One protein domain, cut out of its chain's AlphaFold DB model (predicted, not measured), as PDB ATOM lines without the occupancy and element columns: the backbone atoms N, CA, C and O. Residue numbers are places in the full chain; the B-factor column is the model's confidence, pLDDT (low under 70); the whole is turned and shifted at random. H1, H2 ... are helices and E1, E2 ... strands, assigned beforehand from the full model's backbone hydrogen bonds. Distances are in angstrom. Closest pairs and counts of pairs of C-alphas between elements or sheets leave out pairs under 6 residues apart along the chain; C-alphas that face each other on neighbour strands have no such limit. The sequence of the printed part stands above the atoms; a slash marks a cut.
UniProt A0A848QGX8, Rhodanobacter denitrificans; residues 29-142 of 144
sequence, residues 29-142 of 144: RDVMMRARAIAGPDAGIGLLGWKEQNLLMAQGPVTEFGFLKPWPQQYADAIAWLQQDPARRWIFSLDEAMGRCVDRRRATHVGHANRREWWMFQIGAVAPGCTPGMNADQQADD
ATOM      1  N   ARG A  29     173.613 170.419 234.557       91.38
ATOM      2  CA  ARG A  29     173.601 170.027 233.142       91.38
ATOM      3  C   ARG A  29     172.213 170.137 232.516       91.38
ATOM      4  O   ARG A  29     172.081 170.758 231.464       91.38
ATOM      5  N   ASP A  30     171.195 169.565 233.150       92.12
ATOM      6  CA  ASP A  30     169.859 169.485 232.551       92.12
ATOM      7  C   ASP A  30     169.208 170.868 232.453       92.12
ATOM      8  O   ASP A  30     168.646 171.216 231.410       92.12
ATOM      9  N   VAL A  31     169.377 171.710 233.479       95.38
ATOM     10  CA  VAL A  31     168.894 173.098 233.438       95.38
ATOM     11  C   VAL A  31     169.641 173.934 232.399       95.38
ATOM     12  O   VAL A  31     169.004 174.711 231.696       95.38
ATOM     13  N   MET A  32     170.949 173.740 232.201       96.62
ATOM     14  CA  MET A  32     171.690 174.469 231.162       96.62
ATOM     15  C   MET A  32     171.345 173.995 229.744       96.62
ATOM     16  O   MET A  32     171.204 174.826 228.843       96.62
ATOM     17  N   MET A  33     171.130 172.691 229.531       95.62
ATOM     18  CA  MET A  33     170.635 172.177 228.245       95.62
ATOM     19  C   MET A  33     169.246 172.737 227.926       95.62
ATOM     20  O   MET A  33     168.990 173.177 226.804       95.62
ATOM     21  N   ARG A  34     168.354 172.781 228.922       96.75
ATOM     22  CA  ARG A  34     167.017 173.353 228.752       96.75
ATOM     23  C   ARG A  34     167.058 174.866 228.542       96.75
ATOM     24  O   ARG A  34     166.332 175.360 227.684       96.75
ATOM     25  N   ALA A  35     167.934 175.591 229.238       97.81
ATOM     26  CA  ALA A  35     168.159 177.019 229.006       97.81
ATOM     27  C   ALA A  35     168.611 177.290 227.562       97.81
ATOM     28  O   ALA A  35     168.065 178.174 226.901       97.81
ATOM     29  N   ARG A  36     169.534 176.478 227.025       97.44
ATOM     30  CA  ARG A  36     169.944 176.569 225.617       97.44
ATOM     31  C   ARG A  36     168.785 176.311 224.658       97.44
ATOM     32  O   ARG A  36     168.626 177.060 223.697       97.44
ATOM     33  N   ALA A  37     167.976 175.285 224.924       97.56
ATOM     34  CA  ALA A  37     166.810 174.962 224.106       97.56
ATOM     35  C   ALA A  37     165.775 176.100 224.096       97.56
ATOM     36  O   ALA A  37     165.249 176.427 223.036       97.56
ATOM     37  N   ILE A  38     165.533 176.743 225.246       97.44
ATOM     38  CA  ILE A  38     164.644 177.911 225.367       97.44
ATOM     39  C   ILE A  38     165.174 179.091 224.546       97.44
ATOM     40  O   ILE A  38     164.418 179.741 223.831       97.44
ATOM     41  N   ALA A  39     166.475 179.366 224.632       97.38
ATOM     42  CA  ALA A  39     167.078 180.513 223.967       97.38
ATOM     43  C   ALA A  39     167.225 180.338 222.437       97.38
ATOM     44  O   ALA A  39     167.388 181.326 221.726       97.38
ATOM     45  N   GLY A  40     167.191 179.108 221.909       96.25
ATOM     46  CA  GLY A  40     167.559 178.793 220.516       96.25
ATOM     47  C   GLY A  40     169.078 178.643 220.349       96.25
ATOM     48  O   GLY A  40     169.768 178.743 221.342       96.25
ATOM     49  N   PRO A  41     169.665 178.380 219.174       93.81
ATOM     50  CA  PRO A  41     171.108 178.098 219.056       93.81
ATOM     51  C   PRO A  41     172.019 179.338 219.156       93.81
ATOM     52  O   PRO A  41     173.097 179.256 219.742       93.81
ATOM     53  N   ASP A  42     171.574 180.489 218.639       93.44
ATOM     54  CA  ASP A  42     172.439 181.669 218.440       93.44
ATOM     55  C   ASP A  42     172.254 182.778 219.482       93.44
ATOM     56  O   ASP A  42     172.974 183.777 219.470       93.44
ATOM     57  N   ALA A  43     171.260 182.652 220.361       96.81
ATOM     58  CA  ALA A  43     170.991 183.666 221.371       96.81
ATOM     59  C   ALA A  43     172.069 183.672 222.465       96.81
ATOM     60  O   ALA A  43     172.558 182.618 222.886       96.81
ATOM     61  N   GLY A  44     172.390 184.858 222.973       98.06
ATOM     62  CA  GLY A  44     173.232 185.007 224.153       98.06
ATOM     63  C   GLY A  44     172.466 184.660 225.427       98.06
ATOM     64  O   GLY A  44     171.314 185.075 225.582       98.06
ATOM     65  N   ILE A  45     173.115 183.957 226.357       98.62
ATOM     66  CA  ILE A  45     172.584 183.711 227.705       98.62
ATOM     67  C   ILE A  45     173.459 184.430 228.737       98.62
ATOM     68  O   ILE A  45     174.631 184.103 228.918       98.62
ATOM     69  N   GLY A  46     172.880 185.414 229.416       98.50
ATOM     70  CA  GLY A  46     173.467 186.074 230.573       98.50
ATOM     71  C   GLY A  46     173.221 185.258 231.841       98.50
ATOM     72  O   GLY A  46     172.122 184.737 232.025       98.50
ATOM     73  N   LEU A  47     174.217 185.146 232.714       98.31
ATOM     74  CA  LEU A  47     174.143 184.346 233.935       98.31
ATOM     75  C   LEU A  47     173.994 185.237 235.177       98.31
ATOM     76  O   LEU A  47     174.886 186.024 235.491       98.31
ATOM     77  N   LEU A  48     172.896 185.069 235.918       97.50
ATOM     78  CA  LEU A  48     172.566 185.801 237.146       97.50
ATOM     79  C   LEU A  48     172.379 184.828 238.325       97.50
ATOM     80  O   LEU A  48     171.628 183.861 238.236       97.50
ATOM     81  N   GLY A  49     173.072 185.065 239.439       94.81
ATOM     82  CA  GLY A  49     173.076 184.182 240.611       94.81
ATOM     83  C   GLY A  49     173.630 182.781 240.324       94.81
ATOM     84  O   GLY A  49     173.234 181.807 240.960       94.81
ATOM     85  N   TRP A  50     174.499 182.661 239.318       95.25
ATOM     86  CA  TRP A  50     174.973 181.385 238.785       95.25
ATOM     87  C   TRP A  50     176.030 180.708 239.667       95.25
ATOM     88  O   TRP A  50     176.716 181.350 240.460       95.25
ATOM     89  N   LYS A  51     176.177 179.387 239.497       92.94
ATOM     90  CA  LYS A  51     177.234 178.567 240.108       92.94
ATOM     91  C   LYS A  51     178.227 178.071 239.084       92.94
ATOM     92  O   LYS A  51     177.871 177.897 237.925       92.94
ATOM     93  N   GLU A  52     179.443 177.757 239.524       92.69
ATOM     94  CA  GLU A  52     180.516 177.243 238.661       92.69
ATOM     95  C   GLU A  52     180.035 176.136 237.716       92.69
ATOM     96  O   GLU A  52     180.304 176.179 236.520       92.69
ATOM     97  N   GLN A  53     179.212 175.205 238.212       93.06
ATOM     98  CA  GLN A  53     178.628 174.145 237.391       93.06
ATOM     99  C   GLN A  53     177.726 174.656 236.253       93.06
ATOM    100  O   GLN A  53     177.716 174.050 235.185       93.06
ATOM    101  N   ASN A  54     176.975 175.745 236.445       95.62
ATOM    102  CA  ASN A  54     176.166 176.350 235.382       95.62
ATOM    103  C   ASN A  54     177.057 176.878 234.257       95.62
ATOM    104  O   ASN A  54     176.766 176.634 233.091       95.62
ATOM    105  N   LEU A  55     178.153 177.559 234.604       95.00
ATOM    106  CA  LEU A  55     179.095 178.075 233.613       95.00
ATOM    107  C   LEU A  55     179.829 176.934 232.893       95.00
ATOM    108  O   LEU A  55     179.938 176.958 231.672       95.00
ATOM    109  N   LEU A  56     180.269 175.905 233.624       94.31
ATOM    110  CA  LEU A  56     180.949 174.739 233.046       94.31
ATOM    111  C   LEU A  56     180.056 173.927 232.097       94.31
ATOM    112  O   LEU A  56     180.554 173.336 231.143       94.31
ATOM    113  N   MET A  57     178.747 173.886 232.355       95.06
ATOM    114  CA  MET A  57     177.768 173.166 231.529       95.06
ATOM    115  C   MET A  57     177.088 174.062 230.482       95.06
ATOM    116  O   MET A  57     176.182 173.604 229.779       95.06
ATOM    117  N   ALA A  58     177.484 175.332 230.385       94.50
ATOM    118  CA  ALA A  58     176.918 176.272 229.434       94.50
ATOM    119  C   ALA A  58     177.248 175.880 227.988       94.50
ATOM    120  O   ALA A  58     178.331 175.380 227.684       94.50
ATOM    121  N   GLN A  59     176.310 176.138 227.076       94.06
ATOM    122  CA  GLN A  59     176.478 175.865 225.650       94.06
ATOM    123  C   GLN A  59     176.191 177.117 224.821       94.06
ATOM    124  O   GLN A  59     175.194 177.814 225.030       94.06
ATOM    125  N   GLY A  60     177.045 177.370 223.830       93.69
ATOM    126  CA  GLY A  60     176.942 178.544 222.968       93.69
ATOM    127  C   GLY A  60     177.354 179.850 223.666       93.69
ATOM    128  O   GLY A  60     178.057 179.816 224.676       93.69
ATOM    129  N   PRO A  61     176.948 181.010 223.119       96.00
ATOM    130  CA  PRO A  61     177.351 182.310 223.641       96.00
ATOM    131  C   PRO A  61     176.774 182.569 225.035       96.00
ATOM    132  O   PRO A  61     175.553 182.628 225.209       96.00
ATOM    133  N   VAL A  62     177.654 182.774 226.015       97.06
ATOM    134  CA  VAL A  62     177.279 183.130 227.386       97.06
ATOM    135  C   VAL A  62     178.029 184.354 227.886       97.06
ATOM    136  O   VAL A  62     179.133 184.660 227.437       97.06
ATOM    137  N   THR A  63     177.411 185.081 228.807       98.12
ATOM    138  CA  THR A  63     178.013 186.230 229.488       98.12
ATOM    139  C   THR A  63     177.747 186.104 230.979       98.12
ATOM    140  O   THR A  63     176.628 185.817 231.395       98.12
ATOM    141  N   GLU A  64     178.773 186.304 231.791       97.19
ATOM    142  CA  GLU A  64     178.661 186.352 233.245       97.19
ATOM    143  C   GLU A  64     178.916 187.781 233.734       97.19
ATOM    144  O   GLU A  64     179.535 188.579 233.031       97.19
ATOM    145  N   PHE A  65     178.390 188.128 234.909       96.75
ATOM    146  CA  PHE A  65     178.432 189.504 235.420       96.75
ATOM    147  C   PHE A  65     179.234 189.637 236.724       96.75
ATOM    148  O   PHE A  65     179.033 190.571 237.495       96.75
ATOM    149  N   GLY A  66     180.168 188.721 236.963       93.94
ATOM    150  CA  GLY A  66     181.026 188.612 238.137       93.94
ATOM    151  C   GLY A  66     180.486 187.601 239.144       93.94
ATOM    152  O   GLY A  66     179.440 187.832 239.748       93.94
ATOM    153  N   PHE A  67     181.212 186.500 239.357       91.31
ATOM    154  CA  PHE A  67     180.827 185.423 240.285       91.31
ATOM    155  C   PHE A  67     180.664 185.896 241.740       91.31
ATOM    156  O   PHE A  67     179.694 185.547 242.403       91.31
ATOM    157  N   LEU A  68     181.592 186.732 242.218       89.81
ATOM    158  CA  LEU A  68     181.616 187.232 243.600       89.81
ATOM    159  C   LEU A  68     180.837 188.540 243.795       89.81
ATOM    160  O   LEU A  68     180.803 189.076 244.903       89.81
ATOM    161  N   LYS A  69     180.246 189.103 242.731       92.25
ATOM    162  CA  LYS A  69     179.503 190.356 242.870       92.25
ATOM    163  C   LYS A  69     178.194 190.116 243.633       92.25
ATOM    164  O   LYS A  69     177.517 189.115 243.382       92.25
ATOM    165  N   PRO A  70     177.779 191.058 244.500       91.88
ATOM    166  CA  PRO A  70     176.447 191.047 245.089       91.88
ATOM    167  C   PRO A  70     175.370 190.922 244.009       91.88
ATOM    168  O   PRO A  70     175.446 191.605 242.983       91.88
ATOM    169  N   TRP A  71     174.345 190.098 244.240       93.19
ATOM    170  CA  TRP A  71     173.310 189.854 243.228       93.19
ATOM    171  C   TRP A  71     172.629 191.117 242.693       93.19
ATOM    172  O   TRP A  71     172.391 191.154 241.493       93.19
ATOM    173  N   PRO A  72     172.368 192.184 243.473       93.31
ATOM    174  CA  PRO A  72     171.801 193.409 242.908       93.31
ATOM    175  C   PRO A  72     172.703 194.089 241.872       93.31
ATOM    176  O   PRO A  72     172.207 194.639 240.893       93.31
ATOM    177  N   GLN A  73     174.025 194.038 242.068       94.38
ATOM    178  CA  GLN A  73     174.987 194.572 241.098       94.38
ATOM    179  C   GLN A  73     175.039 193.673 239.865       94.38
ATOM    180  O   GLN A  73     174.939 194.154 238.742       94.38
ATOM    181  N   GLN A  74     175.102 192.358 240.086       96.00
ATOM    182  CA  GLN A  74     175.049 191.364 239.017       96.00
ATOM    183  C   GLN A  74     173.762 191.492 238.181       96.00
ATOM    184  O   GLN A  74     173.805 191.403 236.959       96.00
ATOM    185  N   TYR A  75     172.627 191.748 238.835       96.81
ATOM    186  CA  TYR A  75     171.325 191.989 238.219       96.81
ATOM    187  C   TYR A  75     171.342 193.265 237.379       96.81
ATOM    188  O   TYR A  75     170.914 193.236 236.230       96.81
ATOM    189  N   ALA A  76     171.856 194.376 237.914       96.31
ATOM    190  CA  ALA A  76     171.945 195.631 237.170       96.31
ATOM    191  C   ALA A  76     172.780 195.471 235.885       96.31
ATOM    192  O   ALA A  76     172.325 195.861 234.807       96.31
ATOM    193  N   ASP A  77     173.940 194.818 235.986       97.75
ATOM    194  CA  ASP A  77     174.802 194.497 234.846       97.75
ATOM    195  C   ASP A  77     174.080 193.578 233.840       97.75
ATOM    196  O   ASP A  77     174.112 193.821 232.629       97.75
ATOM    197  N   ALA A  78     173.360 192.566 234.338       97.94
ATOM    198  CA  ALA A  78     172.576 191.643 233.524       97.94
ATOM    199  C   ALA A  78     171.466 192.348 232.739       97.94
ATOM    200  O   ALA A  78     171.301 192.100 231.544       97.94
ATOM    201  N   ILE A  79     170.716 193.248 233.380       97.81
ATOM    202  CA  ILE A  79     169.642 194.000 232.724       97.81
ATOM    203  C   ILE A  79     170.210 194.988 231.705       97.81
ATOM    204  O   ILE A  79     169.680 195.072 230.597       97.81
ATOM    205  N   ALA A  80     171.302 195.685 232.026       97.56
ATOM    206  CA  ALA A  80     171.965 196.581 231.082       97.56
ATOM    207  C   ALA A  80     172.446 195.822 229.833       97.56
ATOM    208  O   ALA A  80     172.235 196.267 228.705       97.56
ATOM    209  N   TRP A  81     173.029 194.636 230.017       98.25
ATOM    210  CA  TRP A  81     173.403 193.755 228.916       98.25
ATOM    211  C   TRP A  81     172.179 193.242 228.141       98.25
ATOM    212  O   TRP A  81     172.187 193.244 226.911       98.25
ATOM    213  N   LEU A  82     171.099 192.852 228.817       97.94
ATOM    214  CA  LEU A  82     169.871 192.372 228.177       97.94
ATOM    215  C   LEU A  82     169.223 193.444 227.286       97.94
ATOM    216  O   LEU A  82     168.719 193.131 226.209       97.94
ATOM    217  N   GLN A  83     169.272 194.712 227.703       97.25
ATOM    218  CA  GLN A  83     168.705 195.850 226.969       97.25
ATOM    219  C   GLN A  83     169.415 196.157 225.645       97.25
ATOM    220  O   GLN A  83     168.797 196.729 224.751       97.25
ATOM    221  N   GLN A  84     170.688 195.787 225.500       98.12
ATOM    222  CA  GLN A  84     171.462 196.071 224.286       98.12
ATOM    223  C   GLN A  84     171.015 195.234 223.078       98.12
ATOM    224  O   GLN A  84     171.171 195.680 221.946       98.12
ATOM    225  N   ASP A  85     170.478 194.030 223.300       97.69
ATOM    226  CA  ASP A  85     169.907 193.191 222.236       97.69
ATOM    227  C   ASP A  85     168.752 192.334 222.787       97.69
ATOM    228  O   ASP A  85     168.904 191.128 223.011       97.69
ATOM    229  N   PRO A  86     167.577 192.940 223.033       96.44
ATOM    230  CA  PRO A  86     166.478 192.256 223.708       96.44
ATOM    231  C   PRO A  86     165.877 191.094 222.913       96.44
ATOM    232  O   PRO A  86     165.218 190.235 223.494       96.44
ATOM    233  N   ALA A  87     166.076 191.075 221.593       95.69
ATOM    234  CA  ALA A  87     165.537 190.045 220.713       95.69
ATOM    235  C   ALA A  87     166.369 188.757 220.755       95.69
ATOM    236  O   ALA A  87     165.821 187.671 220.570       95.69
ATOM    237  N   ARG A  88     167.683 188.863 220.998       96.81
ATOM    238  CA  ARG A  88     168.615 187.722 220.949       96.81
ATOM    239  C   ARG A  88     169.287 187.418 222.282       96.81
ATOM    240  O   ARG A  88     170.168 186.562 222.327       96.81
ATOM    241  N   ARG A  89     168.905 188.097 223.362       98.38
ATOM    242  CA  ARG A  89     169.472 187.883 224.696       98.38
ATOM    243  C   ARG A  89     168.426 187.381 225.675       98.38
ATOM    244  O   ARG A  89     167.275 187.813 225.674       98.38
ATOM    245  N   TRP A  90     168.879 186.467 226.517       98.69
ATOM    246  CA  TRP A  90     168.133 185.876 227.616       98.69
ATOM    247  C   TRP A  90     168.966 185.947 228.884       98.69
ATOM    248  O   TRP A  90     170.189 185.866 228.817       98.69
ATOM    249  N   ILE A  91     168.312 186.045 230.033       98.69
ATOM    250  CA  ILE A  91     168.958 185.872 231.333       98.69
ATOM    251  C   ILE A  91     168.538 184.533 231.913       98.69
ATOM    252  O   ILE A  91     167.347 184.297 232.097       98.69
ATOM    253  N   PHE A  92     169.523 183.693 232.221       98.69
ATOM    254  CA  PHE A  92     169.392 182.538 233.093       98.69
ATOM    255  C   PHE A  92     169.663 182.993 234.526       98.69
ATOM    256  O   PHE A  92     170.765 183.450 234.840       98.69
ATOM    257  N   SER A  93     168.653 182.901 235.382       97.94
ATOM    258  CA  SER A  93     168.685 183.436 236.736       97.94
ATOM    259  C   SER A  93     168.330 182.393 237.773       97.94
ATOM    260  O   SER A  93     167.384 181.623 237.604       97.94
ATOM    261  N   LEU A  94     169.031 182.463 238.897       96.81
ATOM    262  CA  LEU A  94     168.538 181.959 240.169       96.81
ATOM    263  C   LEU A  94     167.266 182.728 240.585       96.81
ATOM    264  O   LEU A  94     167.215 183.953 240.417       96.81
ATOM    265  N   ASP A  95     166.255 182.039 241.117       95.44
ATOM    266  CA  ASP A  95     164.974 182.644 241.525       95.44
ATOM    267  C   ASP A  95     165.159 183.786 242.536       95.44
ATOM    268  O   ASP A  95     164.601 184.876 242.386       95.44
ATOM    269  N   GLU A  96     166.019 183.566 243.525       93.38
ATOM    270  CA  GLU A  96     166.332 184.525 244.576       93.38
ATOM    271  C   GLU A  96     167.032 185.776 244.026       93.38
ATOM    272  O   GLU A  96     166.736 186.890 244.461       93.38
ATOM    273  N   ALA A  97     167.910 185.613 243.029       94.69
ATOM    274  CA  ALA A  97     168.687 186.707 242.451       94.69
ATOM    275  C   ALA A  97     167.843 187.645 241.571       94.69
ATOM    276  O   ALA A  97     168.109 188.845 241.532       94.69
ATOM    277  N   MET A  98     166.808 187.137 240.887       94.44
ATOM    278  CA  MET A  98     165.844 187.987 240.166       94.44
ATOM    279  C   MET A  98     164.760 188.576 241.085       94.44
ATOM    280  O   MET A  98     164.202 189.645 240.812       94.44
ATOM    281  N   GLY A  99     164.457 187.889 242.190       92.31
ATOM    282  CA  GLY A  99     163.543 188.345 243.229       92.31
ATOM    283  C   GLY A  99     162.125 188.638 242.722       92.31
ATOM    284  O   GLY A  99     161.491 187.837 242.031       92.31
ATOM    285  N   ARG A 100     161.581 189.794 243.118       93.56
ATOM    286  CA  ARG A 100     160.256 190.278 242.674       93.56
ATOM    287  C   ARG A 100     160.338 191.234 241.483       93.56
ATOM    288  O   ARG A 100     159.302 191.694 241.014       93.56
ATOM    289  N   CYS A 101     161.545 191.540 241.010       95.69
ATOM    290  CA  CYS A 101     161.749 192.461 239.897       95.69
ATOM    291  C   CYS A 101     161.480 191.831 238.532       95.69
ATOM    292  O   CYS A 101     161.400 192.550 237.538       95.69
ATOM    293  N   VAL A 102     161.306 190.512 238.485       97.38
ATOM    294  CA  VAL A 102     160.928 189.781 237.282       97.38
ATOM    295  C   VAL A 102     159.535 189.187 237.464       97.38
ATOM    296  O   VAL A 102     159.261 188.466 238.428       97.38
ATOM    297  N   ASP A 103     158.643 189.491 236.524       97.19
ATOM    298  CA  ASP A 103     157.311 188.903 236.456       97.19
ATOM    299  C   ASP A 103     157.414 187.433 236.035       97.19
ATOM    300  O   ASP A 103     157.658 187.109 234.869       97.19
ATOM    301  N   ARG A 104     157.166 186.526 236.988       95.56
ATOM    302  CA  ARG A 104     157.179 185.073 236.762       95.56
ATOM    303  C   ARG A 104     156.166 184.612 235.711       95.56
ATOM    304  O   ARG A 104     156.343 183.542 235.148       95.56
ATOM    305  N   ARG A 105     155.133 185.405 235.398       97.00
ATOM    306  CA  ARG A 105     154.175 185.095 234.319       97.00
ATOM    307  C   ARG A 105     154.755 185.327 232.924       97.00
ATOM    308  O   ARG A 105     154.200 184.837 231.947       97.00
ATOM    309  N   ARG A 106     155.841 186.098 232.831       97.56
ATOM    310  CA  ARG A 106     156.579 186.397 231.595       97.56
ATOM    311  C   ARG A 106     157.983 185.790 231.586       97.56
ATOM    312  O   ARG A 106     158.692 185.919 230.591       97.56
ATOM    313  N   ALA A 107     158.376 185.140 232.676       97.88
ATOM    314  CA  ALA A 107     159.566 184.312 232.758       97.88
ATOM    315  C   ALA A 107     159.213 182.845 232.480       97.88
ATOM    316  O   ALA A 107     158.090 182.392 232.691       97.88
ATOM    317  N   THR A 108     160.199 182.093 232.016       98.31
ATOM    318  CA  THR A 108     160.097 180.659 231.760       98.31
ATOM    319  C   THR A 108     160.825 179.907 232.861       98.31
ATOM    320  O   THR A 108     162.023 180.103 233.055       98.31
ATOM    321  N   HIS A 109     160.119 179.033 233.578       97.81
ATOM    322  CA  HIS A 109     160.754 178.118 234.525       97.81
ATOM    323  C   HIS A 109     161.609 177.098 233.766       97.81
ATOM    324  O   HIS A 109     161.130 176.437 232.840       97.81
ATOM    325  N   VAL A 110     162.884 176.992 234.137       97.06
ATOM    326  CA  VAL A 110     163.832 176.064 233.508       97.06
ATOM    327  C   VAL A 110     163.813 174.730 234.238       97.06
ATOM    328  O   VAL A 110     163.734 173.677 233.605       97.06
ATOM    329  N   GLY A 111     163.869 174.761 235.565       94.44
ATOM    330  CA  GLY A 111     163.882 173.556 236.376       94.44
ATOM    331  C   GLY A 111     164.471 173.770 237.760       94.44
ATOM    332  O   GLY A 111     164.963 174.848 238.094       94.44
ATOM    333  N   HIS A 112     164.440 172.686 238.522       92.38
ATOM    334  CA  HIS A 112     165.065 172.571 239.825       92.38
ATOM    335  C   HIS A 112     166.403 171.841 239.680       92.38
ATOM    336  O   HIS A 112     166.458 170.780 239.064       92.38
ATOM    337  N   ALA A 113     167.482 172.400 240.223       91.38
ATOM    338  CA  ALA A 113     168.776 171.721 240.288       91.38
ATOM    339  C   ALA A 113     169.612 172.270 241.444       91.38
ATOM    340  O   ALA A 113     169.662 173.481 241.659       91.38
ATOM    341  N   ASN A 114     170.307 171.390 242.165       88.19
ATOM    342  CA  ASN A 114     171.126 171.715 243.334       88.19
ATOM    343  C   ASN A 114     170.352 172.456 244.437       88.19
ATOM    344  O   ASN A 114     170.895 173.358 245.077       88.19
ATOM    345  N   ARG A 115     169.093 172.057 244.677       88.19
ATOM    346  CA  ARG A 115     168.179 172.701 245.640       88.19
ATOM    347  C   ARG A 115     167.837 174.155 245.290       88.19
ATOM    348  O   ARG A 115     167.510 174.929 246.184       88.19
ATOM    349  N   ARG A 116     167.946 174.533 244.014       91.94
ATOM    350  CA  ARG A 116     167.701 175.892 243.516       91.94
ATOM    351  C   ARG A 116     166.719 175.881 242.363       91.94
ATOM    352  O   ARG A 116     166.729 174.962 241.543       91.94
ATOM    353  N   GLU A 117     165.924 176.940 242.300       94.50
ATOM    354  CA  GLU A 117     164.982 177.193 241.219       94.50
ATOM    355  C   GLU A 117     165.620 178.086 240.158       94.50
ATOM    356  O   GLU A 117     166.133 179.167 240.455       94.50
ATOM    357  N   TRP A 118     165.573 177.631 238.908       97.25
ATOM    358  CA  TRP A 118     166.203 178.309 237.783       97.25
ATOM    359  C   TRP A 118     165.171 178.804 236.779       97.25
ATOM    360  O   TRP A 118     164.246 178.086 236.387       97.25
ATOM    361  N   TRP A 119     165.369 180.034 236.320       98.44
ATOM    362  CA  TRP A 119     164.446 180.753 235.455       98.44
ATOM    363  C   TRP A 119     165.165 181.374 234.267       98.44
ATOM    364  O   TRP A 119     166.343 181.709 234.330       98.44
ATOM    365  N   MET A 120     164.427 181.540 233.177       98.38
ATOM    366  CA  MET A 120     164.861 182.215 231.962       98.38
ATOM    367  C   MET A 120     163.922 183.371 231.661       98.38
ATOM    368  O   MET A 120     162.704 183.198 231.683       98.38
ATOM    369  N   PHE A 121     164.456 184.546 231.346       98.50
ATOM    370  CA  PHE A 121     163.619 185.683 230.973       98.50
ATOM    371  C   PHE A 121     164.284 186.616 229.961       98.50
ATOM    372  O   PHE A 121     165.505 186.651 229.812       98.50
ATOM    373  N   GLN A 122     163.443 187.393 229.278       98.12
ATOM    374  CA  GLN A 122     163.836 188.509 228.419       98.12
ATOM    375  C   GLN A 122     163.344 189.829 229.018       98.12
ATOM    376  O   GLN A 122     162.620 189.842 230.018       98.12
ATOM    377  N   ILE A 123     163.695 190.952 228.386       97.31
ATOM    378  CA  ILE A 123     163.432 192.291 228.932       97.31
ATOM    379  C   ILE A 123     161.951 192.539 229.256       97.31
ATOM    380  O   ILE A 123     161.639 193.259 230.197       97.31
ATOM    381  N   GLY A 124     161.025 191.905 228.524       96.81
ATOM    382  CA  GLY A 124     159.581 192.070 228.721       96.81
ATOM    383  C   GLY A 124     159.046 191.541 230.059       96.81
ATOM    384  O   GLY A 124     157.912 191.869 230.423       96.81
ATOM    385  N   ALA A 125     159.837 190.744 230.784       97.56
ATOM    386  CA  ALA A 125     159.521 190.267 232.128       97.56
ATOM    387  C   ALA A 125     160.057 191.189 233.237       97.56
ATOM    388  O   ALA A 125     159.703 191.005 234.396       97.56
ATOM    389  N   VAL A 126     160.909 192.161 232.905       97.62
ATOM    390  CA  VAL A 126     161.602 193.006 233.883       97.62
ATOM    391  C   VAL A 126     160.723 194.191 234.276       97.62
ATOM    392  O   VAL A 126     160.251 194.943 233.422       97.62
ATOM    393  N   ALA A 127     160.528 194.385 235.578       95.69
ATOM    394  CA  ALA A 127     159.853 195.554 236.121       95.69
ATOM    395  C   ALA A 127     160.751 196.804 235.966       95.69
ATOM    396  O   ALA A 127     161.898 196.791 236.430       95.69
ATOM    397  N   PRO A 128     160.267 197.895 235.343       91.81
ATOM    398  CA  PRO A 128     161.067 199.101 235.132       91.81
ATOM    399  C   PRO A 128     161.577 199.706 236.446       91.81
ATOM    400  O   PRO A 128     160.807 199.891 237.385       91.81
ATOM    401  N   GLY A 129     162.873 200.031 236.507       88.69
ATOM    402  CA  GLY A 129     163.491 200.681 237.672       88.69
ATOM    403  C   GLY A 129     163.574 199.818 238.938       88.69
ATOM    404  O   GLY A 129     163.829 200.355 240.013       88.69
ATOM    405  N   CYS A 130     163.342 198.507 238.837       91.50
ATOM    406  CA  CYS A 130     163.384 197.603 239.981       91.50
ATOM    407  C   CYS A 130     164.782 197.018 240.192       91.50
ATOM    408  O   CYS A 130     165.410 196.541 239.244       91.50
ATOM    409  N   THR A 131     165.212 196.976 241.452       88.81
ATOM    410  CA  THR A 131     166.423 196.277 241.890       88.81
ATOM    411  C   THR A 131     166.040 195.266 242.970       88.81
ATOM    412  O   THR A 131     165.336 195.638 243.916       88.81
ATOM    413  N   PRO A 132     166.450 193.990 242.857       88.25
ATOM    414  CA  PRO A 132     166.150 192.991 243.873       88.25
ATOM    415  C   PRO A 132     166.837 193.355 245.196       88.25
ATOM    416  O   PRO A 132     167.948 193.886 245.215       88.25
ATOM    417  N   GLY A 133     166.154 193.099 246.314       78.38
ATOM    418  CA  GLY A 133     166.713 193.334 247.645       78.38
ATOM    419  C   GLY A 133     167.873 192.381 247.949       78.38
ATOM    420  O   GLY A 133     167.872 191.238 247.497       78.38
ATOM    421  N   MET A 134     168.852 192.844 248.731       64.62
ATOM    422  CA  MET A 134     169.897 191.976 249.282       64.62
ATOM    423  C   MET A 134     169.322 191.167 250.438       64.62
ATOM    424  O   MET A 134     169.041 191.730 251.493       64.62
ATOM    425  N   ASN A 135     169.222 189.853 250.285       58.91
ATOM    426  CA  ASN A 135     169.174 188.971 251.444       58.91
ATOM    427  C   ASN A 135     170.612 188.525 251.728       58.91
ATOM    428  O   ASN A 135     171.147 187.661 251.036       58.91
ATOM    429  N   ALA A 136     171.256 189.169 252.704       49.31
ATOM    430  CA  ALA A 136     172.665 188.945 253.041       49.31
ATOM    431  C   ALA A 136     172.966 187.479 253.412       49.31
ATOM    432  O   ALA A 136     174.017 186.959 253.044       49.31
ATOM    433  N   ASP A 137     172.008 186.797 254.042       51.19
ATOM    434  CA  ASP A 137     172.145 185.398 254.465       51.19
ATOM    435  C   ASP A 137     172.240 184.426 253.273       51.19
ATOM    436  O   ASP A 137     172.926 183.415 253.348       51.19
ATOM    437  N   GLN A 138     171.620 184.754 252.131       55.19
ATOM    438  CA  GLN A 138     171.610 183.893 250.936       55.19
ATOM    439  C   GLN A 138     172.879 184.029 250.083       55.19
ATOM    440  O   GLN A 138     173.214 183.122 249.325       55.19
ATOM    441  N   GLN A 139     173.596 185.149 250.217       56.41
ATOM    442  CA  GLN A 139     174.883 185.371 249.556       56.41
ATOM    443  C   GLN A 139     176.051 184.771 250.368       56.41
ATOM    444  O   GLN A 139     177.093 184.463 249.797       56.41
ATOM    445  N   ALA A 140     175.876 184.579 251.684       50.50
ATOM    446  CA  ALA A 140     176.880 183.991 252.575       50.50
ATOM    447  C   ALA A 140     177.034 182.469 252.392       50.50
ATOM    448  O   ALA A 140     178.159 181.983 252.387       50.50
ATOM    449  N   ASP A 141     175.941 181.740 252.125       54.59
ATOM    450  CA  ASP A 141     175.966 180.308 251.751       54.59
ATOM    451  C   ASP A 141     176.707 180.037 250.422       54.59
ATOM    452  O   ASP A 141     176.965 178.891 250.051       54.59
ATOM    453  N   ASP A 142     177.025 181.109 249.694       55.94
ATOM    454  CA  ASP A 142     177.648 181.113 248.379       55.94
ATOM    455  C   ASP A 142     179.103 181.610 248.394       55.94
ATOM    456  O   ASP A 142     179.748 181.612 247.342       55.94
TER     457      ASP A 142
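This is residues 29 to 142 of the 144 residues of a protein of Rhodanobacter denitrificans (UniProt A0A848QGX8). A strongly twisted sheet of five strands makes the core, with the long helix H3 over one face and H1 over the other: three layers. Short H4 sits on H3's face, H2 only grazes the sheet, and a long link after E5 leads to H5, which is off the sheet. The printed part has 114 residues, with five named helices and five named strands in the order H1 E1 H2 E2 H3 E3 H4 E4 E5 H5. The sheet runs E2 E1 E3 E5 E4, mixed; the class is mixed, helices and strands. The whole is compact, with a radius of gyration of the C-alphas of 12.6 A and spans of 36 by 30 by 25 A.

Start with H1, residues 29 to 39, on the sheet at a height of 6.7 A and over E3, residues 89 to 94. It runs along the strands, only just, at 29 degrees to E3 on the local plane. Next, E1, residues 44 to 48, is parallel to E3, with N 46 and O 90 at 2.8 A. H2, residues 52 to 56, only just touches H1, with 3 pairs of C-alphas within 8 A; the closest are Met 32 and Asn 54, 6.4 A. E2, residues 62 to 64, is parallel to E1, with N 47 and O 63 at 2.8 A; E1, H2, E2 form a strand-helix-strand unit, two parallel neighbours with a helix between, its crossover right-handed. H3, residues 71 to 84, lies on the face opposite H1 at a height of 9.0 A, along E1 at 9 degrees on the local plane. Split units, with another strand between their two in the sheet, are E2, H3, E3 and then E3, H4, residues 95 to 98, and E4, residues 108 to 113; both crossovers are right-handed. With residues 71 to 75 alone, H3 touches H4, closest C-alphas Trp 71 and Ala 97, 5.6 A. E5, residues 116 to 121, is antiparallel to E3, N 93 and O 119 at 2.8 A, and forms a hairpin with E4, N 110 and O 118 at 2.8 A. H5, residues 136 to 140, is apart from H1. Every O i to N i+4 pair is within hydrogen-bond range in H1, H2 and H5; H3 has 9 of 10, and H4 is too short for one.

Find C-alpha 29 at (173.601, 170.027, 233.142), where H1 begins its 15.4 A. E1 spans 13.0 A, H3 20.0 A from C-alpha 71 at (173.310, 189.854, 243.228), E3 16.6 A, E4 15.1 A and E5 16.4 A. H2, E2 and H4 are shorter, and H5 ends at C-alpha 140, (176.880, 183.991, 252.575).

The C-alphas of Asp 42 and Asp 137 are the farthest apart, 36.2 A. The printed part has no cut; its one long link is E5 to H5. Mean pLDDT of the printed part is 92.2, but residues 134 to 142 are under 70.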